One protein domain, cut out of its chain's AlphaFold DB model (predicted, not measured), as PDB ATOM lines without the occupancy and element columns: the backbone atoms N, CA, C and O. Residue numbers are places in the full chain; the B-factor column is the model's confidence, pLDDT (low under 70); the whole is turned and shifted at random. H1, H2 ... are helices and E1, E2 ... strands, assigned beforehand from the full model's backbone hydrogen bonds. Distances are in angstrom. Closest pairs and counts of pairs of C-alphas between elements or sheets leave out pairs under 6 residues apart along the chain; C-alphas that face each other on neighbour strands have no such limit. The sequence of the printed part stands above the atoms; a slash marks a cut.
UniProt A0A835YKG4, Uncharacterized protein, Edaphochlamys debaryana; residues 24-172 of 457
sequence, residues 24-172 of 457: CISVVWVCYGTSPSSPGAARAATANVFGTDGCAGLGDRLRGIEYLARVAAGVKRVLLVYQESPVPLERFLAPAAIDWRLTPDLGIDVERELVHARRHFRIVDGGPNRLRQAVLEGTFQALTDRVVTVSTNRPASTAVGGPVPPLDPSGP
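This is residues 24 to 172 of the 457 residues of an uncharacterized protein of Edaphochlamys debaryana (UniProt A0A835YKG4). Little here is regular structure: a small twisted parallel sheet, E2 E1 E5 E4, lies in the middle, H1 packed along one face, long loops round it. The 149 printed residues hold E1 H1 E2 E3 H2 E4 H3 E5, class mixed, 52 residues in named elements. The whole is compact, radius of gyration of the C-alphas 14.8 A, spans 42 by 36 by 32 A.

Start at E1, residues 26 to 30: N 28 is 2.8 A from O 148 of E5, residues 147 to 151, and N 27 is 2.8 A from O 78 of E2, residues 78 to 82. H1, residues 58 to 74, lies over E1, height over the sheet 8.9 A; the closest C-alphas are those of Trp 29 and Ile 65, 6.4 A. E3, residues 93 to 95, stands free and pairs with no named strand. H2, residues 110 to 116, only grazes the sheet. At E4, residues 120 to 122, N 121 is 2.9 A from O 149; its closest C-alpha pair with H3, residues 130 to 136, is Phe 121 and Leu 131, 6.1 A. E1, H1, E2 and E4, H3, E5 are strand-helix-strand units, parallel neighbour strands with a helix between, their crossovers right-handed. In H1, H2 and H3 every O i to N i+4 pair is within hydrogen-bond range.

Find C-alpha 26 at (3.043, 12.707, 53.490), where E1 begins. H1 runs 24.7 A; E5, 13.4 A, ends at C-alpha 151, (9.648, 9.870, 41.322).

The printed part has no cut; the links E1 to H1 and E3 to H2 are long. Look for pLDDT under 70 at residues 32 to 56, 85 to 86 and 115 to 118.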
ATOM      1  N   CYS A  24      -0.714  14.934  59.585       72.62
ATOM      2  CA  CYS A  24       0.455  14.274  59.009       72.62
ATOM      3  C   CYS A  24       0.612  14.652  57.532       72.62
ATOM      4  O   CYS A  24      -0.255  14.364  56.703       72.62
ATOM      5  N   ILE A  25       1.745  15.277  57.211       85.25
ATOM      6  CA  ILE A  25       2.121  15.584  55.839       85.25
ATOM      7  C   ILE A  25       2.915  14.404  55.274       85.25
ATOM      8  O   ILE A  25       3.856  13.915  55.901       85.25
ATOM      9  N   SER A  26       2.513  13.927  54.099       85.19
ATOM     10  CA  SER A  26       3.043  12.707  53.490       85.19
ATOM     11  C   SER A  26       3.895  13.012  52.261       85.19
ATOM     12  O   SER A  26       3.589  13.920  51.481       85.19
ATOM     13  N   VAL A  27       4.949  12.224  52.069       82.81
ATOM     14  CA  VAL A  27       5.674  12.114  50.801       82.81
ATOM     15  C   VAL A  27       5.340  10.764  50.197       82.81
ATOM     16  O   VAL A  27       5.571   9.728  50.815       82.81
ATOM     17  N   VAL A  28       4.792  10.787  48.989       82.75
ATOM     18  CA  VAL A  28       4.427   9.580  48.257       82.75
ATOM     19  C   VAL A  28       5.496   9.318  47.202       82.75
ATOM     20  O   VAL A  28       5.660  10.117  46.274       82.75
ATOM     21  N   TRP A  29       6.222   8.209  47.338       85.38
ATOM     22  CA  TRP A  29       7.030   7.683  46.244       85.38
ATOM     23  C   TRP A  29       6.105   7.106  45.178       85.38
ATOM     24  O   TRP A  29       5.163   6.376  45.494       85.38
ATOM     25  N   VAL A  30       6.380   7.420  43.919       78.38
ATOM     26  CA  VAL A  30       5.543   7.023  42.793       78.38
ATOM     27  C   VAL A  30       6.411   6.477  41.661       78.38
ATOM     28  O   VAL A  30       7.361   7.134  41.239       78.38
ATOM     29  N   CYS A  31       6.029   5.321  41.109       70.62
ATOM     30  CA  CYS A  31       6.609   4.752  39.889       70.62
ATOM     31  C   CYS A  31       5.513   4.263  38.932       70.62
ATOM     32  O   CYS A  31       4.720   3.387  39.279       70.62
ATOM     33  N   TYR A  32       5.500   4.775  37.697       58.59
ATOM     34  CA  TYR A  32       4.566   4.352  36.645       58.59
ATOM     35  C   TYR A  32       5.258   4.145  35.293       58.59
ATOM     36  O   TYR A  32       6.288   4.749  35.001       58.59
ATOM     37  N   GLY A  33       4.642   3.308  34.450       44.56
ATOM     38  CA  GLY A  33       5.047   3.055  33.066       44.56
ATOM     39  C   GLY A  33       4.401   3.969  32.023       44.56
ATOM     40  O   GLY A  33       3.361   4.574  32.261       44.56
ATOM     41  N   THR A  34       5.018   4.015  30.841       41.59
ATOM     42  CA  THR A  34       4.894   5.075  29.827       41.59
ATOM     43  C   THR A  34       3.942   4.803  28.658       41.59
ATOM     44  O   THR A  34       4.065   5.485  27.647       41.59
ATOM     45  N   SER A  35       3.013   3.836  28.701       42.44
ATOM     46  CA  SER A  35       2.227   3.575  27.480       42.44
ATOM     47  C   SER A  35       1.161   4.658  27.211       42.44
ATOM     48  O   SER A  35       0.214   4.777  28.004       42.44
ATOM     49  N   PRO A  36       1.243   5.394  26.079       40.53
ATOM     50  CA  PRO A  36       0.224   6.358  25.654       40.53
ATOM     51  C   PRO A  36      -1.107   5.696  25.256       40.53
ATOM     52  O   PRO A  36      -2.102   6.393  25.101       40.53
ATOM     53  N   SER A  37      -1.160   4.365  25.132       43.50
ATOM     54  CA  SER A  37      -2.403   3.605  24.933       43.50
ATOM     55  C   SER A  37      -3.091   3.188  26.237       43.50
ATOM     56  O   SER A  37      -4.122   2.521  26.205       43.50
ATOM     57  N   SER A  38      -2.543   3.551  27.404       40.12
ATOM     58  CA  SER A  38      -3.203   3.226  28.666       40.12
ATOM     59  C   SER A  38      -4.498   4.045  28.823       40.12
ATOM     60  O   SER A  38      -4.501   5.233  28.505       40.12
ATOM     61  N   PRO A  39      -5.591   3.486  29.373       39.53
ATOM     62  CA  PRO A  39      -6.860   4.203  29.577       39.53
ATOM     63  C   PRO A  39      -6.774   5.465  30.468       39.53
ATOM     64  O   PRO A  39      -7.759   6.183  30.625       39.53
ATOM     65  N   GLY A  40      -5.602   5.759  31.052       38.78
ATOM     66  CA  GLY A  40      -5.289   7.011  31.751       38.78
ATOM     67  C   GLY A  40      -4.571   8.071  30.898       38.78
ATOM     68  O   GLY A  40      -4.518   9.231  31.301       38.78
ATOM     69  N   ALA A  41      -4.058   7.717  29.716       37.88
ATOM     70  CA  ALA A  41      -3.307   8.610  28.830       37.88
ATOM     71  C   ALA A  41      -4.177   9.728  28.233       37.88
ATOM     72  O   ALA A  41      -3.727  10.864  28.122       37.88
ATOM     73  N   ALA A  42      -5.458   9.456  27.967       41.31
ATOM     74  CA  ALA A  42      -6.410  10.470  27.504       41.31
ATOM     75  C   ALA A  42      -6.757  11.533  28.574       41.31
ATOM     76  O   ALA A  42      -7.440  12.509  28.275       41.31
ATOM     77  N   ARG A  43      -6.296  11.370  29.825       43.03
ATOM     78  CA  ARG A  43      -6.465  12.347  30.920       43.03
ATOM     79  C   ARG A  43      -5.138  12.923  31.435       43.03
ATOM     80  O   ARG A  43      -5.118  13.597  32.463       43.03
ATOM     81  N   ALA A  44      -4.030  12.672  30.738       38.53
ATOM     82  CA  ALA A  44      -2.692  12.950  31.238       38.53
ATOM     83  C   ALA A  44      -2.197  14.376  30.918       38.53
ATOM     84  O   ALA A  44      -1.331  14.570  30.071       38.53
ATOM     85  N   ALA A  45      -2.602  15.353  31.735       40.31
ATOM     86  CA  ALA A  45      -1.696  16.458  32.095       40.31
ATOM     87  C   ALA A  45      -0.444  15.946  32.858       40.31
ATOM     88  O   ALA A  45       0.525  16.666  33.073       40.31
ATOM     89  N   THR A  46      -0.442  14.663  33.232       42.34
ATOM     90  CA  THR A  46       0.648  13.917  33.862       42.34
ATOM     91  C   THR A  46       1.652  13.316  32.867       42.34
ATOM     92  O   THR A  46       2.626  12.718  33.313       42.34
ATOM     93  N   ALA A  47       1.508  13.527  31.548       36.12
ATOM     94  CA  ALA A  47       2.432  13.041  30.506       36.12
ATOM     95  C   ALA A  47       3.924  13.370  30.773       36.12
ATOM     96  O   ALA A  47       4.809  12.607  30.395       36.12
ATOM     97  N   ASN A  48       4.210  14.443  31.520       32.72
ATOM     98  CA  ASN A  48       5.568  14.866  31.887       32.72
ATOM     99  C   ASN A  48       6.205  14.101  33.067       32.72
ATOM    100  O   ASN A  48       7.386  14.297  33.369       32.72
ATOM    101  N   VAL A  49       5.474  13.197  33.721       42.75
ATOM    102  CA  VAL A  49       6.008  12.313  34.776       42.75
ATOM    103  C   VAL A  49       6.568  11.009  34.184       42.75
ATOM    104  O   VAL A  49       7.351  10.310  34.823       42.75
ATOM    105  N   PHE A  50       6.246  10.714  32.921       48.16
ATOM    106  CA  PHE A  50       6.377   9.388  32.317       48.16
ATOM    107  C   PHE A  50       7.404   9.365  31.171       48.16
ATOM    108  O   PHE A  50       7.049   9.220  30.005       48.16
ATOM    109  N   GLY A  51       8.695   9.505  31.486       39.81
ATOM    110  CA  GLY A  51       9.765   9.215  30.517       39.81
ATOM    111  C   GLY A  51      10.216   7.757  30.572       39.81
ATOM    112  O   GLY A  51      10.037   7.083  31.584       39.81
ATOM    113  N   THR A  52      10.836   7.282  29.494       46.22
ATOM    114  CA  THR A  52      11.391   5.927  29.318       46.22
ATOM    115  C   THR A  52      12.487   5.538  30.321       46.22
ATOM    116  O   THR A  52      12.912   4.385  30.330       46.22
ATOM    117  N   ASP A  53      12.906   6.455  31.199       49.56
ATOM    118  CA  ASP A  53      14.255   6.434  31.778       49.56
ATOM    119  C   ASP A  53      14.294   6.437  33.321       49.56
ATOM    120  O   ASP A  53      15.335   6.704  33.907       49.56
ATOM    121  N   GLY A  54      13.171   6.206  34.017       54.28
ATOM    122  CA  GLY A  54      13.075   6.569  35.442       54.28
ATOM    123  C   GLY A  54      13.158   5.456  36.487       54.28
ATOM    124  O   GLY A  54      13.904   5.588  37.444       54.28
ATOM    125  N   CYS A  55      12.329   4.409  36.396       58.72
ATOM    126  CA  CYS A  55      12.066   3.502  37.535       58.72
ATOM    127  C   CYS A  55      11.853   2.029  37.110       58.72
ATOM    128  O   CYS A  55      11.054   1.292  37.700       58.72
ATOM    129  N   ALA A  56      12.489   1.610  36.013       68.88
ATOM    130  CA  ALA A  56      12.045   0.450  35.243       68.88
ATOM    131  C   ALA A  56      12.314  -0.910  35.918       68.88
ATOM    132  O   ALA A  56      11.454  -1.790  35.821       68.88
ATOM    133  N   GLY A  57      13.427  -1.086  36.642       80.62
ATOM    134  CA  GLY A  57      13.748  -2.343  37.332       80.62
ATOM    135  C   GLY A  57      13.375  -2.352  38.817       80.62
ATOM    136  O   GLY A  57      13.375  -1.308  39.458       80.62
ATOM    137  N   LEU A  58      13.128  -3.537  39.395       87.31
ATOM    138  CA  LEU A  58      12.895  -3.703  40.841       87.31
ATOM    139  C   LEU A  58      13.965  -2.984  41.677       87.31
ATOM    140  O   LEU A  58      13.634  -2.186  42.545       87.31
ATOM    141  N   GLY A  59      15.244  -3.198  41.359       90.62
ATOM    142  CA  GLY A  59      16.346  -2.555  42.074       90.62
ATOM    143  C   GLY A  59      16.335  -1.024  42.006       90.62
ATOM    144  O   GLY A  59      16.704  -0.362  42.969       90.62
ATOM    145  N   ASP A  60      15.870  -0.434  40.902       87.31
ATOM    146  CA  ASP A  60      15.728   1.025  40.782       87.31
ATOM    147  C   ASP A  60      14.634   1.555  41.710       87.31
ATOM    148  O   ASP A  60      14.778   2.623  42.303       87.31
ATOM    149  N   ARG A  61      13.553   0.785  41.854       89.81
ATOM    150  CA  ARG A  61      12.418   1.136  42.708       89.81
ATOM    151  C   ARG A  61      12.803   1.105  44.175       89.81
ATOM    152  O   ARG A  61      12.576   2.091  44.867       89.81
ATOM    153  N   LEU A  62      13.442   0.025  44.622       93.94
ATOM    154  CA  LEU A  62      13.875  -0.102  46.014       93.94
ATOM    155  C   LEU A  62      14.866   1.004  46.391       93.94
ATOM    156  O   LEU A  62      14.636   1.700  47.376       93.94
ATOM    157  N   ARG A  63      15.857   1.292  45.531       92.50
ATOM    158  CA  ARG A  63      16.777   2.434  45.709       92.50
ATOM    159  C   ARG A  63      16.038   3.761  45.875       92.50
ATOM    160  O   ARG A  63      16.336   4.531  46.788       92.50
ATOM    161  N   GLY A  64      15.054   4.016  45.013       92.31
ATOM    162  CA  GLY A  64      14.237   5.224  45.069       92.31
ATOM    163  C   GLY A  64      13.421   5.352  46.358       92.31
ATOM    164  O   GLY A  64      13.339   6.446  46.923       92.31
ATOM    165  N   ILE A  65      12.853   4.243  46.836       95.31
ATOM    166  CA  ILE A  65      12.095   4.184  48.091       95.31
ATOM    167  C   ILE A  65      13.021   4.427  49.290       95.31
ATOM    168  O   ILE A  65      12.695   5.244  50.148       95.31
ATOM    169  N   GLU A  66      14.195   3.796  49.338       95.94
ATOM    170  CA  GLU A  66      15.190   3.994  50.405       95.94
ATOM    171  C   GLU A  66      15.708   5.437  50.453       95.94
ATOM    172  O   GLU A  66      15.792   6.049  51.523       95.94
ATOM    173  N   TYR A  67      16.012   6.018  49.288       95.38
ATOM    174  CA  TYR A  67      16.373   7.427  49.172       95.38
ATOM    175  C   TYR A  67      15.278   8.326  49.754       95.38
ATOM    176  O   TYR A  67      15.559   9.215  50.564       95.38
ATOM    177  N   LEU A  68      14.018   8.073  49.399       96.06
ATOM    178  CA  LEU A  68      12.904   8.854  49.924       96.06
ATOM    179  C   LEU A  68      12.612   8.597  51.396       96.06
ATOM    180  O   LEU A  68      12.179   9.528  52.066       96.06
ATOM    181  N   ALA A  69      12.886   7.407  51.925       97.06
ATOM    182  CA  ALA A  69      12.770   7.134  53.354       97.06
ATOM    183  C   ALA A  69      13.694   8.052  54.163       97.06
ATOM    184  O   ALA A  69      13.260   8.659  55.142       97.06
ATOM    185  N   ARG A  70      14.941   8.243  53.707       96.25
ATOM    186  CA  ARG A  70      15.876   9.203  54.318       96.25
ATOM    187  C   ARG A  70      15.365  10.636  54.242       96.25
ATOM    188  O   ARG A  70      15.425  11.360  55.235       96.25
ATOM    189  N   VAL A  71      14.883  11.052  53.069       96.06
ATOM    190  CA  VAL A  71      14.347  12.407  52.876       96.06
ATOM    191  C   VAL A  71      13.148  12.635  53.789       96.06
ATOM    192  O   VAL A  71      13.132  13.617  54.524       96.06
ATOM    193  N   ALA A  72      12.182  11.714  53.784       96.25
ATOM    194  CA  ALA A  72      10.981  11.761  54.607       96.25
ATOM    195  C   ALA A  72      11.333  11.855  56.099       96.25
ATOM    196  O   ALA A  72      10.812  12.731  56.786       96.25
ATOM    197  N   ALA A  73      12.292  11.052  56.574       95.12
ATOM    198  CA  ALA A  73      12.783  11.128  57.947       95.12
ATOM    199  C   ALA A  73      13.401  12.501  58.274       95.12
ATOM    200  O   ALA A  73      13.009  13.135  59.254       95.12
ATOM    201  N   GLY A  74      14.318  13.002  57.438       94.75
ATOM    202  CA  GLY A  74      14.990  14.287  57.678       94.75
ATOM    203  C   GLY A  74      14.042  15.490  57.636       94.75
ATOM    204  O   GLY A  74      14.189  16.432  58.411       94.75
ATOM    205  N   VAL A  75      13.021  15.451  56.779       95.06
ATOM    206  CA  VAL A  75      12.021  16.528  56.646       95.06
ATOM    207  C   VAL A  75      10.749  16.289  57.468       95.06
ATOM    208  O   VAL A  75       9.784  17.036  57.315       95.06
ATOM    209  N   LYS A  76      10.748  15.272  58.344       94.44
ATOM    210  CA  LYS A  76       9.645  14.911  59.254       94.44
ATOM    211  C   LYS A  76       8.306  14.686  58.539       94.44
ATOM    212  O   LYS A  76       7.268  15.197  58.956       94.44
ATOM    213  N   ARG A  77       8.331  13.920  57.449       93.81
ATOM    214  CA  ARG A  77       7.146  13.502  56.688       93.81
ATOM    215  C   ARG A  77       6.985  11.990  56.717       93.81
ATOM    216  O   ARG A  77       7.954  11.255  56.883       93.81
ATOM    217  N   VAL A  78       5.753  11.530  56.520       95.00
ATOM    218  CA  VAL A  78       5.450  10.097  56.398       95.00
ATOM    219  C   VAL A  78       5.777   9.639  54.982       95.00
ATOM    220  O   VAL A  78       5.284  10.232  54.023       95.00
ATOM    221  N   LEU A  79       6.599   8.598  54.845       96.38
ATOM    222  CA  LEU A  79       6.806   7.928  53.565       96.38
ATOM    223  C   LEU A  79       5.615   7.014  53.271       96.38
ATOM    224  O   LEU A  79       5.293   6.141  54.070       96.38
ATOM    225  N   LEU A  80       5.022   7.181  52.095       95.62
ATOM    226  CA  LEU A  80       4.061   6.247  51.518       95.62
ATOM    227  C   LEU A  80       4.577   5.814  50.147       95.62
ATOM    228  O   LEU A  80       5.121   6.625  49.399       95.62
ATOM    229  N   VAL A  81       4.413   4.548  49.800       93.12
ATOM    230  CA  VAL A  81       4.841   4.003  48.510       93.12
ATOM    231  C   VAL A  81       3.604   3.672  47.701       93.12
ATOM    232  O   VAL A  81       2.716   2.955  48.153       93.12
ATOM    233  N   TYR A  82       3.552   4.215  46.490       88.50
ATOM    234  CA  TYR A  82       2.541   3.882  45.506       88.50
ATOM    235  C   TYR A  82       3.195   3.169  44.322       88.50
ATOM    236  O   TYR A  82       3.875   3.789  43.496       88.50
ATOM    237  N   GLN A  83       2.960   1.861  44.217       82.19
ATOM    238  CA  GLN A  83       3.433   1.048  43.103       82.19
ATOM    239  C   GLN A  83       2.375   0.029  42.697       82.19
ATOM    240  O   GLN A  83       2.379  -1.080  43.197       82.19
ATOM    241  N   GLU A  84       1.519   0.362  41.736       74.38
ATOM    242  CA  GLU A  84       0.501  -0.574  41.219       74.38
ATOM    243  C   GLU A  84       0.933  -1.274  39.916       74.38
ATOM    244  O   GLU A  84       0.181  -2.061  39.354       74.38
ATOM    245  N   SER A  85       2.112  -0.954  39.365       68.75
ATOM    246  CA  SER A  85       2.509  -1.386  38.015       68.75
ATOM    247  C   SER A  85       3.964  -1.886  37.944       68.75
ATOM    248  O   SER A  85       4.851  -1.275  38.546       68.75
ATOM    249  N   PRO A  86       4.260  -2.979  37.202       68.69
ATOM    250  CA  PRO A  86       3.312  -3.814  36.453       68.69
ATOM    251  C   PRO A  86       2.429  -4.668  37.371       68.69
ATOM    252  O   PRO A  86       1.333  -5.026  36.973       68.69
ATOM    253  N   VAL A  87       2.893  -4.923  38.593       79.94
ATOM    254  CA  VAL A  87       2.194  -5.636  39.660       79.94
ATOM    255  C   VAL A  87       2.458  -4.875  40.971       79.94
ATOM    256  O   VAL A  87       3.539  -4.272  41.094       79.94
ATOM    257  N   PRO A  88       1.511  -4.869  41.930       84.19
ATOM    258  CA  PRO A  88       1.713  -4.246  43.231       84.19
ATOM    259  C   PRO A  88       2.979  -4.728  43.942       84.19
ATOM    260  O   PRO A  88       3.252  -5.929  43.956       84.19
ATOM    261  N   LEU A  89       3.757  -3.810  44.527       89.19
ATOM    262  CA  LEU A  89       5.003  -4.166  45.228       89.19
ATOM    263  C   LEU A  89       4.736  -5.124  46.396       89.19
ATOM    264  O   LEU A  89       5.533  -6.023  46.656       89.19
ATOM    265  N   GLU A  90       3.584  -4.963  47.043       90.62
ATOM    266  CA  GLU A  90       3.115  -5.747  48.184       90.62
ATOM    267  C   GLU A  90       2.917  -7.233  47.865       90.62
ATOM    268  O   GLU A  90       2.849  -8.046  48.781       90.62
ATOM    269  N   ARG A  91       2.834  -7.607  46.579       90.25
ATOM    270  CA  ARG A  91       2.787  -9.020  46.158       90.25
ATOM    271  C   ARG A  91       4.136  -9.719  46.283       90.25
ATOM    272  O   ARG A  91       4.181 -10.938  46.183       90.25
ATOM    273  N   PHE A  92       5.214  -8.957  46.448       94.38
ATOM    274  CA  PHE A  92       6.577  -9.478  46.422       94.38
ATOM    275  C   PHE A  92       7.391  -9.097  47.651       94.38
ATOM    276  O   PHE A  92       8.237  -9.864  48.105       94.38
ATOM    277  N   LEU A  93       7.146  -7.905  48.189       96.44
ATOM    278  CA  LEU A  93       7.783  -7.416  49.400       96.44
ATOM    279  C   LEU A  93       6.710  -7.010  50.396       96.44
ATOM    280  O   LEU A  93       5.813  -6.235  50.076       96.44
ATOM    281  N   ALA A  94       6.841  -7.489  51.623       96.56
ATOM    282  CA  ALA A  94       6.065  -6.973  52.734       96.56
ATOM    283  C   ALA A  94       6.853  -5.858  53.445       96.56
ATOM    284  O   ALA A  94       8.089  -5.830  53.389       96.56
ATOM    285  N   PRO A  95       6.169  -4.936  54.138       96.94
ATOM    286  CA  PRO A  95       6.844  -4.041  55.062       96.94
ATOM    287  C   PRO A  95       7.474  -4.819  56.215       96.94
ATOM    288  O   PRO A  95       6.917  -5.826  56.656       96.94
ATOM    289  N   ALA A  96       8.611  -4.334  56.707       96.81
ATOM    290  CA  ALA A  96       9.293  -4.896  57.869       96.81
ATOM    291  C   ALA A  96       9.046  -4.035  59.124       96.81
ATOM    292  O   ALA A  96       7.969  -4.067  59.714       96.81
ATOM    293  N   ALA A  97      10.037  -3.244  59.532       96.56
ATOM    294  CA  ALA A  97       9.949  -2.329  60.669       96.56
ATOM    295  C   ALA A  97       9.141  -1.056  60.363       96.56
ATOM    296  O   ALA A  97       8.545  -0.471  61.266       96.56
ATOM    297  N   ILE A  98       9.157  -0.610  59.107       95.62
ATOM    298  CA  ILE A  98       8.510   0.613  58.640       95.62
ATOM    299  C   ILE A  98       7.399   0.220  57.673       95.62
ATOM    300  O   ILE A  98       7.675  -0.283  56.584       95.62
ATOM    301  N   ASP A  99       6.148   0.478  58.058       95.69
ATOM    302  CA  ASP A  99       5.005   0.300  57.164       95.69
ATOM    303  C   ASP A  99       4.899   1.478  56.195       95.69
ATOM    304  O   ASP A  99       4.528   2.588  56.571       95.69
ATOM    305  N   TRP A 100       5.263   1.230  54.942       95.62
ATOM    306  CA  TRP A 100       5.240   2.214  53.862       95.62
ATOM    307  C   TRP A 100       3.990   2.110  52.980       95.62
ATOM    308  O   TRP A 100       3.873   2.849  51.999       95.62
ATOM    309  N   ARG A 101       3.067   1.184  53.270       93.44
ATOM    310  CA  ARG A 101       1.925   0.908  52.390       93.44
ATOM    311  C   ARG A 101       0.976   2.093  52.331       93.44
ATOM    312  O   ARG A 101       0.571   2.650  53.351       93.44
ATOM    313  N   LEU A 102       0.537   2.419  51.120       89.31
ATOM    314  CA  LEU A 102      -0.583   3.322  50.934       89.31
ATOM    315  C   LEU A 102      -1.901   2.549  51.040       89.31
ATOM    316  O   LEU A 102      -2.370   1.954  50.072       89.31
ATOM    317  N   THR A 103      -2.539   2.596  52.204       87.69
ATOM    318  CA  THR A 103      -3.813   1.908  52.416       87.69
ATOM    319  C   THR A 103      -5.025   2.814  52.124       87.69
ATOM    320  O   THR A 103      -4.975   4.031  52.343       87.69
ATOM    321  N   PRO A 104      -6.160   2.263  51.642       83.38
ATOM    322  CA  PRO A 104      -7.350   3.060  51.317       83.38
ATOM    323  C   PRO A 104      -7.920   3.869  52.491       83.38
ATOM    324  O   PRO A 104      -8.577   4.893  52.292       83.38
ATOM    325  N   ASP A 105      -7.701   3.422  53.726       83.50
ATOM    326  CA  ASP A 105      -8.188   4.088  54.930       83.50
ATOM    327  C   ASP A 105      -7.496   5.422  55.226       83.50
ATOM    328  O   ASP A 105      -8.110   6.260  55.891       83.50
ATOM    329  N   LEU A 106      -6.324   5.674  54.636       86.31
ATOM    330  CA  LEU A 106      -5.657   6.978  54.671       86.31
ATOM    331  C   LEU A 106      -6.427   8.049  53.879       86.31
ATOM    332  O   LEU A 106      -6.197   9.251  54.054       86.31
ATOM    333  N   GLY A 107      -7.362   7.639  53.010       87.38
ATOM    334  CA  GLY A 107      -8.178   8.554  52.210       87.38
ATOM    335  C   GLY A 107      -7.343   9.417  51.263       87.38
ATOM    336  O   GLY A 107      -7.676  10.583  51.048       87.38
ATOM    337  N   ILE A 108      -6.236   8.865  50.766       85.81
ATOM    338  CA  ILE A 108      -5.365   9.471  49.762       85.81
ATOM    339  C   ILE A 108      -5.677   8.787  48.431       85.81
ATOM    340  O   ILE A 108      -5.507   7.579  48.288       85.81
ATOM    341  N   ASP A 109      -6.152   9.560  47.461       84.00
ATOM    342  CA  ASP A 109      -6.374   9.097  46.091       84.00
ATOM    343  C   ASP A 109      -5.197   9.586  45.248       84.00
ATOM    344  O   ASP A 109      -5.230  10.706  44.756       84.00
ATOM    345  N   VAL A 110      -4.132   8.786  45.130       79.31
ATOM    346  CA  VAL A 110      -2.883   9.220  44.475       79.31
ATOM    347  C   VAL A 110      -3.105   9.678  43.044       79.31
ATOM    348  O   VAL A 110      -2.438  10.607  42.614       79.31
ATOM    349  N   GLU A 111      -4.046   9.102  42.303       75.81
ATOM    350  CA  GLU A 111      -4.322   9.574  40.946       75.81
ATOM    351  C   GLU A 111      -4.933  10.972  40.956       75.81
ATOM    352  O   GLU A 111      -4.496  11.850  40.210       75.81
ATOM    353  N   ARG A 112      -5.925  11.196  41.822       79.06
ATOM    354  CA  ARG A 112      -6.520  12.520  42.011       79.06
ATOM    355  C   ARG A 112      -5.485  13.512  42.533       79.06
ATOM    356  O   ARG A 112      -5.417  14.629  42.026       79.06
ATOM    357  N   GLU A 113      -4.692  13.106  43.521       79.56
ATOM    358  CA  GLU A 113      -3.610  13.911  44.068       79.56
ATOM    359  C   GLU A 113      -2.566  14.186  42.992       79.56
ATOM    360  O   GLU A 113      -2.138  15.307  42.921       79.56
ATOM    361  N   LEU A 114      -2.203  13.276  42.088       72.94
ATOM    362  CA  LEU A 114      -1.249  13.551  41.003       72.94
ATOM    363  C   LEU A 114      -1.801  14.511  39.950       72.94
ATOM    364  O   LEU A 114      -1.063  15.351  39.444       72.94
ATOM    365  N   VAL A 115      -3.089  14.393  39.615       69.75
ATOM    366  CA  VAL A 115      -3.759  15.296  38.666       69.75
ATOM    367  C   VAL A 115      -3.892  16.705  39.248       69.75
ATOM    368  O   VAL A 115      -3.804  17.687  38.514       69.75
ATOM    369  N   HIS A 116      -4.112  16.817  40.558       69.88
ATOM    370  CA  HIS A 116      -4.263  18.103  41.241       69.88
ATOM    371  C   HIS A 116      -2.994  18.588  41.947       69.88
ATOM    372  O   HIS A 116      -2.947  19.742  42.377       69.88
ATOM    373  N   ALA A 117      -1.970  17.742  42.063       63.47
ATOM    374  CA  ALA A 117      -0.728  18.053  42.745       63.47
ATOM    375  C   ALA A 117      -0.041  19.121  41.931       63.47
ATOM    376  O   ALA A 117       0.463  18.893  40.833       63.47
ATOM    377  N   ARG A 118       0.045  20.299  42.533       65.62
ATOM    378  CA  ARG A 118       0.854  21.384  41.993       65.62
ATOM    379  C   ARG A 118       2.346  21.046  42.027       65.62
ATOM    380  O   ARG A 118       3.127  21.726  41.370       65.62
ATOM    381  N   ARG A 119       2.757  20.034  42.807       76.62
ATOM    382  CA  ARG A 119       4.165  19.702  43.056       76.62
ATOM    383  C   ARG A 119       4.424  18.199  42.952       76.62
ATOM    384  O   ARG A 119       4.143  17.429  43.868       76.62
ATOM    385  N   HIS A 120       5.013  17.818  41.825       85.69
ATOM    386  CA  HIS A 120       5.642  16.523  41.616       85.69
ATOM    387  C   HIS A 120       7.145  16.730  41.415       85.69
ATOM    388  O   HIS A 120       7.554  17.487  40.530       85.69
ATOM    389  N   PHE A 121       7.975  16.058  42.214       88.06
ATOM    390  CA  PHE A 121       9.426  16.086  42.039       88.06
ATOM    391  C   PHE A 121       9.868  14.875  41.229       88.06
ATOM    392  O   PHE A 121       9.826  13.744  41.708       88.06
ATOM    393  N   ARG A 122      10.340  15.120  40.011       85.38
ATOM    394  CA  ARG A 122      10.945  14.094  39.169       85.38
ATOM    395  C   ARG A 122      12.459  14.227  39.218       85.38
ATOM    396  O   ARG A 122      12.998  15.264  38.836       85.38
ATOM    397  N   ILE A 123      13.130  13.179  39.679       84.12
ATOM    398  CA  ILE A 123      14.585  13.093  39.732       84.12
ATOM    399  C   ILE A 123      15.002  12.001  38.756       84.12
ATOM    400  O   ILE A 123      14.679  10.832  38.948       84.12
ATOM    401  N   VAL A 124      15.692  12.404  37.695       77.88
ATOM    402  CA  VAL A 124      16.278  11.493  36.708       77.88
ATOM    403  C   VAL A 124      17.791  11.485  36.858       77.88
ATOM    404  O   VAL A 124      18.380  12.443  37.375       77.88
ATOM    405  N   ASP A 125      18.427  10.412  36.401       71.81
ATOM    406  CA  ASP A 125      19.881  10.350  36.333       71.81
ATOM    407  C   ASP A 125      20.437  11.414  35.377       71.81
ATOM    408  O   ASP A 125      19.833  11.745  34.361       71.81
ATOM    409  N   GLY A 126      21.552  12.037  35.769       77.75
ATOM    410  CA  GLY A 126      22.163  13.169  35.055       77.75
ATOM    411  C   GLY A 126      21.395  14.502  35.110       77.75
ATOM    412  O   GLY A 126      21.977  15.538  34.811       77.75
ATOM    413  N   GLY A 127      20.123  14.508  35.522       80.94
ATOM    414  CA  GLY A 127      19.311  15.723  35.628       80.94
ATOM    415  C   GLY A 127      19.476  16.484  36.952       80.94
ATOM    416  O   GLY A 127      19.962  15.919  37.940       80.94
ATOM    417  N   PRO A 128      19.019  17.752  37.009       84.69
ATOM    418  CA  PRO A 128      19.052  18.555  38.226       84.69
ATOM    419  C   PRO A 128      18.196  17.923  39.327       84.69
ATOM    420  O   PRO A 128      17.028  17.581  39.120       84.69
ATOM    421  N   ASN A 129      18.754  17.811  40.533       88.69
ATOM    422  CA  ASN A 129      18.024  17.309  41.692       88.69
ATOM    423  C   ASN A 129      17.229  18.442  42.366       88.69
ATOM    424  O   ASN A 129      17.624  18.982  43.397       88.69
ATOM    425  N   ARG A 130      16.079  18.794  41.777       90.25
ATOM    426  CA  ARG A 130      15.186  19.848  42.301       90.25
ATOM    427  C   ARG A 130      14.665  19.558  43.709       90.25
ATOM    428  O   ARG A 130      14.388  20.490  44.455       90.25
ATOM    429  N   LEU A 131      14.529  18.281  44.077       92.50
ATOM    430  CA  LEU A 131      14.148  17.909  45.440       92.50
ATOM    431  C   LEU A 131      15.247  18.298  46.429       92.50
ATOM    432  O   LEU A 131      14.949  18.926  47.437       92.50
ATOM    433  N   ARG A 132      16.510  17.969  46.125       93.88
ATOM    434  CA  ARG A 132      17.664  18.391  46.932       93.88
ATOM    435  C   ARG A 132      17.680  19.904  47.114       93.88
ATOM    436  O   ARG A 132      17.777  20.356  48.248       93.88
ATOM    437  N   GLN A 133      17.545  20.663  46.030       93.75
ATOM    438  CA  GLN A 133      17.511  22.123  46.100       93.75
ATOM    439  C   GLN A 133      16.390  22.613  47.031       93.75
ATOM    440  O   GLN A 133      16.653  23.353  47.973       93.75
ATOM    441  N   ALA A 134      15.168  22.103  46.854       93.94
ATOM    442  CA  ALA A 134      14.037  22.481  47.697       93.94
ATOM    443  C   ALA A 134      14.226  22.106  49.180       93.94
ATOM    444  O   ALA A 134      13.758  22.820  50.065       93.94
ATOM    445  N   VAL A 135      14.910  20.993  49.473       95.12
ATOM    446  CA  VAL A 135      15.249  20.585  50.846       95.12
ATOM    447  C   VAL A 135      16.313  21.500  51.458       95.12
ATOM    448  O   VAL A 135      16.193  21.859  52.630       95.12
ATOM    449  N   LEU A 136      17.335  21.884  50.689       94.75
ATOM    450  CA  LEU A 136      18.403  22.784  51.139       94.75
ATOM    451  C   LEU A 136      17.884  24.197  51.419       94.75
ATOM    452  O   LEU A 136      18.243  24.791  52.430       94.75
ATOM    453  N   GLU A 137      16.997  24.700  50.565       95.81
ATOM    454  CA  GLU A 137      16.377  26.025  50.700       95.81
ATOM    455  C   GLU A 137      15.261  26.066  51.761       95.81
ATOM    456  O   GLU A 137      14.687  27.120  52.023       95.81
ATOM    457  N   GLY A 138      14.887  24.923  52.345       94.06
ATOM    458  CA  GLY A 138      13.771  24.830  53.291       94.06
ATOM    459  C   GLY A 138      12.380  24.896  52.642       94.06
ATOM    460  O   GLY A 138      11.364  24.760  53.332       94.06
ATOM    461  N   THR A 139      12.296  25.076  51.320       94.62
ATOM    462  CA  THR A 139      11.025  25.232  50.599       94.62
ATOM    463  C   THR A 139      10.219  23.937  50.549       94.62
ATOM    464  O   THR A 139       8.990  23.992  50.518       94.62
ATOM    465  N   PHE A 140      10.873  22.770  50.597       93.19
ATOM    466  CA  PHE A 140      10.197  21.473  50.681       93.19
ATOM    467  C   PHE A 140       9.525  21.260  52.047       93.19
ATOM    468  O   PHE A 140       8.414  20.736  52.144       93.19
ATOM    469  N   GLN A 141      10.186  21.691  53.116       92.50
ATOM    470  CA  GLN A 141       9.704  21.610  54.490       92.50
ATOM    471  C   GLN A 141       8.507  22.545  54.685       92.50
ATOM    472  O   GLN A 141       7.530  22.152  55.317       92.50
ATOM    473  N   ALA A 142       8.554  23.729  54.066       91.62
ATOM    474  CA  ALA A 142       7.492  24.732  54.099       91.62
ATOM    475  C   ALA A 142       6.224  24.355  53.302       91.62
ATOM    476  O   ALA A 142       5.233  25.084  53.359       91.62
ATOM    477  N   LEU A 143       6.217  23.238  52.558       90.00
ATOM    478  CA  LEU A 143       5.034  22.804  51.808       90.00
ATOM    479  C   LEU A 143       3.886  22.438  52.750       90.00
ATOM    480  O   LEU A 143       3.995  21.495  53.532       90.00
ATOM    481  N   THR A 144       2.757  23.127  52.609       89.38
ATOM    482  CA  THR A 144       1.514  22.820  53.332       89.38
ATOM    483  C   THR A 144       0.679  21.739  52.643       89.38
ATOM    484  O   THR A 144      -0.282  21.244  53.233       89.38
ATOM    485  N   ASP A 145       1.043  21.349  51.414       87.94
ATOM    486  CA  ASP A 145       0.403  20.260  50.682       87.94
ATOM    487  C   ASP A 145       0.438  18.974  51.511       87.94
ATOM    488  O   ASP A 145       1.515  18.481  51.853       87.94
ATOM    489  N   ARG A 146      -0.744  18.407  51.791       86.88
ATOM    490  CA  ARG A 146      -0.899  17.146  52.537       86.88
ATOM    491  C   ARG A 146      -0.111  16.002  51.896       86.88
ATOM    492  O   ARG A 146       0.394  15.135  52.609       86.88
ATOM    493  N   VAL A 147      -0.035  15.997  50.567       88.56
ATOM    494  CA  VAL A 147       0.622  14.971  49.759       88.56
ATOM    495  C   VAL A 147       1.593  15.645  48.801       88.56
ATOM    496  O   VAL A 147       1.205  16.497  48.006       88.56
ATOM    497  N   VAL A 148       2.854  15.226  48.849       90.62
ATOM    498  CA  VAL A 148       3.873  15.599  47.865       90.62
ATOM    499  C   VAL A 148       4.341  14.337  47.168       90.62
ATOM    500  O   VAL A 148       4.691  13.363  47.830       90.62
ATOM    501  N   THR A 149       4.343  14.335  45.838       89.88
ATOM    502  CA  THR A 149       4.716  13.145  45.067       89.88
ATOM    503  C   THR A 149       6.131  13.273  44.525       89.88
ATOM    504  O   THR A 149       6.554  14.353  44.100       89.88
ATOM    505  N   VAL A 150       6.874  12.170  44.547       90.00
ATOM    506  CA  VAL A 150       8.269  12.132  44.104       90.00
ATOM    507  C   VAL A 150       8.521  10.853  43.306       90.00
ATOM    508  O   VAL A 150       8.146   9.767  43.736       90.00
ATOM    509  N   SER A 151       9.180  10.984  42.155       87.25
ATOM    510  CA  SER A 151       9.648   9.870  41.322       87.25
ATOM    511  C   SER A 151      11.166   9.935  41.213       87.25
ATOM    512  O   SER A 151      11.717  10.953  40.792       87.25
ATOM    513  N   THR A 152      11.845   8.856  41.592       88.56
ATOM    514  CA  THR A 152      13.313   8.781  41.629       88.56
ATOM    515  C   THR A 152      13.781   7.329  41.655       88.56
ATOM    516  O   THR A 152      13.111   6.480  42.243       88.56
ATOM    517  N   ASN A 153      14.939   7.069  41.054       87.06
ATOM    518  CA  ASN A 153      15.742   5.846  41.181       87.06
ATOM    519  C   ASN A 153      17.103   6.106  41.845       87.06
ATOM    520  O   ASN A 153      17.976   5.234  41.828       87.06
ATOM    521  N   ARG A 154      17.312   7.317  42.378       89.12
ATOM    522  CA  ARG A 154      18.584   7.686  42.990       89.12
ATOM    523  C   ARG A 154      18.915   6.700  44.114       89.12
ATOM    524  O   ARG A 154      18.034   6.412  44.924       89.12
ATOM    525  N   PRO A 155      20.161   6.205  44.195       91.56
ATOM    526  CA  PRO A 155      20.599   5.383  45.313       91.56
ATOM    527  C   PRO A 155      20.365   6.093  46.637       91.56
ATOM    528  O   PRO A 155      20.524   7.319  46.712       91.56
ATOM    529  N   ALA A 156      20.089   5.325  47.691       92.06
ATOM    530  CA  ALA A 156      19.882   5.900  49.004       92.06
ATOM    531  C   ALA A 156      21.089   6.710  49.453       92.06
ATOM    532  O   ALA A 156      20.862   7.686  50.132       92.06
ATOM    533  N   SER A 157      22.323   6.388  49.047       92.94
ATOM    534  CA  SER A 157      23.555   7.139  49.359       92.94
ATOM    535  C   SER A 157      23.668   8.520  48.703       92.94
ATOM    536  O   SER A 157      24.516   9.318  49.103       92.94
ATOM    537  N   THR A 158      22.808   8.848  47.735       92.69
ATOM    538  CA  THR A 158      22.836  10.145  47.042       92.69
ATOM    539  C   THR A 158      22.715  11.290  48.048       92.69
ATOM    540  O   THR A 158      21.825  11.297  48.907       92.69
ATOM    541  N   ALA A 159      23.612  12.272  47.949       92.31
ATOM    542  CA  ALA A 159      23.593  13.432  48.826       92.31
ATOM    543  C   ALA A 159      22.311  14.253  48.616       92.31
ATOM    544  O   ALA A 159      21.904  14.543  47.490       92.31
ATOM    545  N   VAL A 160      21.686  14.640  49.726       93.25
ATOM    546  CA  VAL A 160      20.556  15.578  49.756       93.25
ATOM    547  C   VAL A 160      20.999  16.842  50.484       93.25
ATOM    548  O   VAL A 160      20.949  17.922  49.912       93.25
ATOM    549  N   GLY A 161      21.560  16.690  51.687       90.81
ATOM    550  CA  GLY A 161      22.037  17.793  52.520       90.81
ATOM    551  C   GLY A 161      20.941  18.369  53.420       90.81
ATOM    552  O   GLY A 161      19.864  17.783  53.565       90.81
ATOM    553  N   GLY A 162      21.236  19.501  54.065       92.06
ATOM    554  CA  GLY A 162      20.329  20.135  55.022       92.06
ATOM    555  C   GLY A 162      20.016  19.194  56.197       92.06
ATOM    556  O   GLY A 162      20.949  18.663  56.798       92.06
ATOM    557  N   PRO A 163      18.734  18.937  56.524       93.44
ATOM    558  CA  PRO A 163      18.364  18.061  57.636       93.44
ATOM    559  C   PRO A 163      18.467  16.559  57.311       93.44
ATOM    560  O   PRO A 163      18.138  15.730  58.157       93.44
ATOM    561  N   VAL A 164      18.867  16.182  56.090       95.19
ATOM    562  CA  VAL A 164      18.952  14.782  55.653       95.19
ATOM    563  C   VAL A 164      20.410  14.304  55.768       95.19
ATOM    564  O   VAL A 164      21.218  14.606  54.881       95.19
ATOM    565  N   PRO A 165      20.777  13.549  56.824       91.88
ATOM    566  CA  PRO A 165      22.164  13.155  57.082       91.88
ATOM    567  C   PRO A 165      22.667  12.209  55.992       91.88
ATOM    568  O   PRO A 165      21.873  11.360  55.579       91.88
ATOM    569  N   PRO A 166      23.924  12.319  55.513       93.25
ATOM    570  CA  PRO A 166      24.471  11.451  54.467       93.25
ATOM    571  C   PRO A 166      24.432   9.973  54.877       93.25
ATOM    572  O   PRO A 166      24.475   9.647  56.061       93.25
ATOM    573  N   LEU A 167      24.356   9.080  53.890       93.94
ATOM    574  CA  LEU A 167      24.399   7.636  54.101       93.94
ATOM    575  C   LEU A 167      25.549   7.059  53.282       93.94
ATOM    576  O   LEU A 167      25.559   7.183  52.058       93.94
ATOM    577  N   ASP A 168      26.502   6.444  53.971       93.31
ATOM    578  CA  ASP A 168      27.627   5.753  53.350       93.31
ATOM    579  C   ASP A 168      27.128   4.491  52.621       93.31
ATOM    580  O   ASP A 168      26.493   3.643  53.261       93.31
ATOM    581  N   PRO A 169      27.399   4.339  51.306       90.25
ATOM    582  CA  PRO A 169      27.003   3.163  50.546       90.25
ATOM    583  C   PRO A 169      27.583   1.842  51.089       90.25
ATOM    584  O   PRO A 169      27.000   0.783  50.873       90.25
ATOM    585  N   SER A 170      28.718   1.904  51.787       88.69
ATOM    586  CA  SER A 170      29.401   0.752  52.391       88.69
ATOM    587  C   SER A 170      29.066   0.551  53.875       88.69
ATOM    588  O   SER A 170      29.428  -0.462  54.473       88.69
ATOM    589  N   GLY A 171      28.346   1.503  54.477       91.69
ATOM    590  CA  GLY A 171      28.066   1.517  55.904       91.69
ATOM    591  C   GLY A 171      26.931   0.569  56.318       91.69
ATOM    592  O   GLY A 171      25.973   0.346  55.570       91.69
ATOM    593  N   PRO A 172      26.939   0.073  57.571       92.88
ATOM    594  CA  PRO A 172      25.910  -0.840  58.081       92.88
ATOM    595  C   PRO A 172      24.511  -0.208  58.144       92.88
ATOM    596  O   PRO A 172      23.504  -0.917  58.145       92.88
TER     597      PRO A 172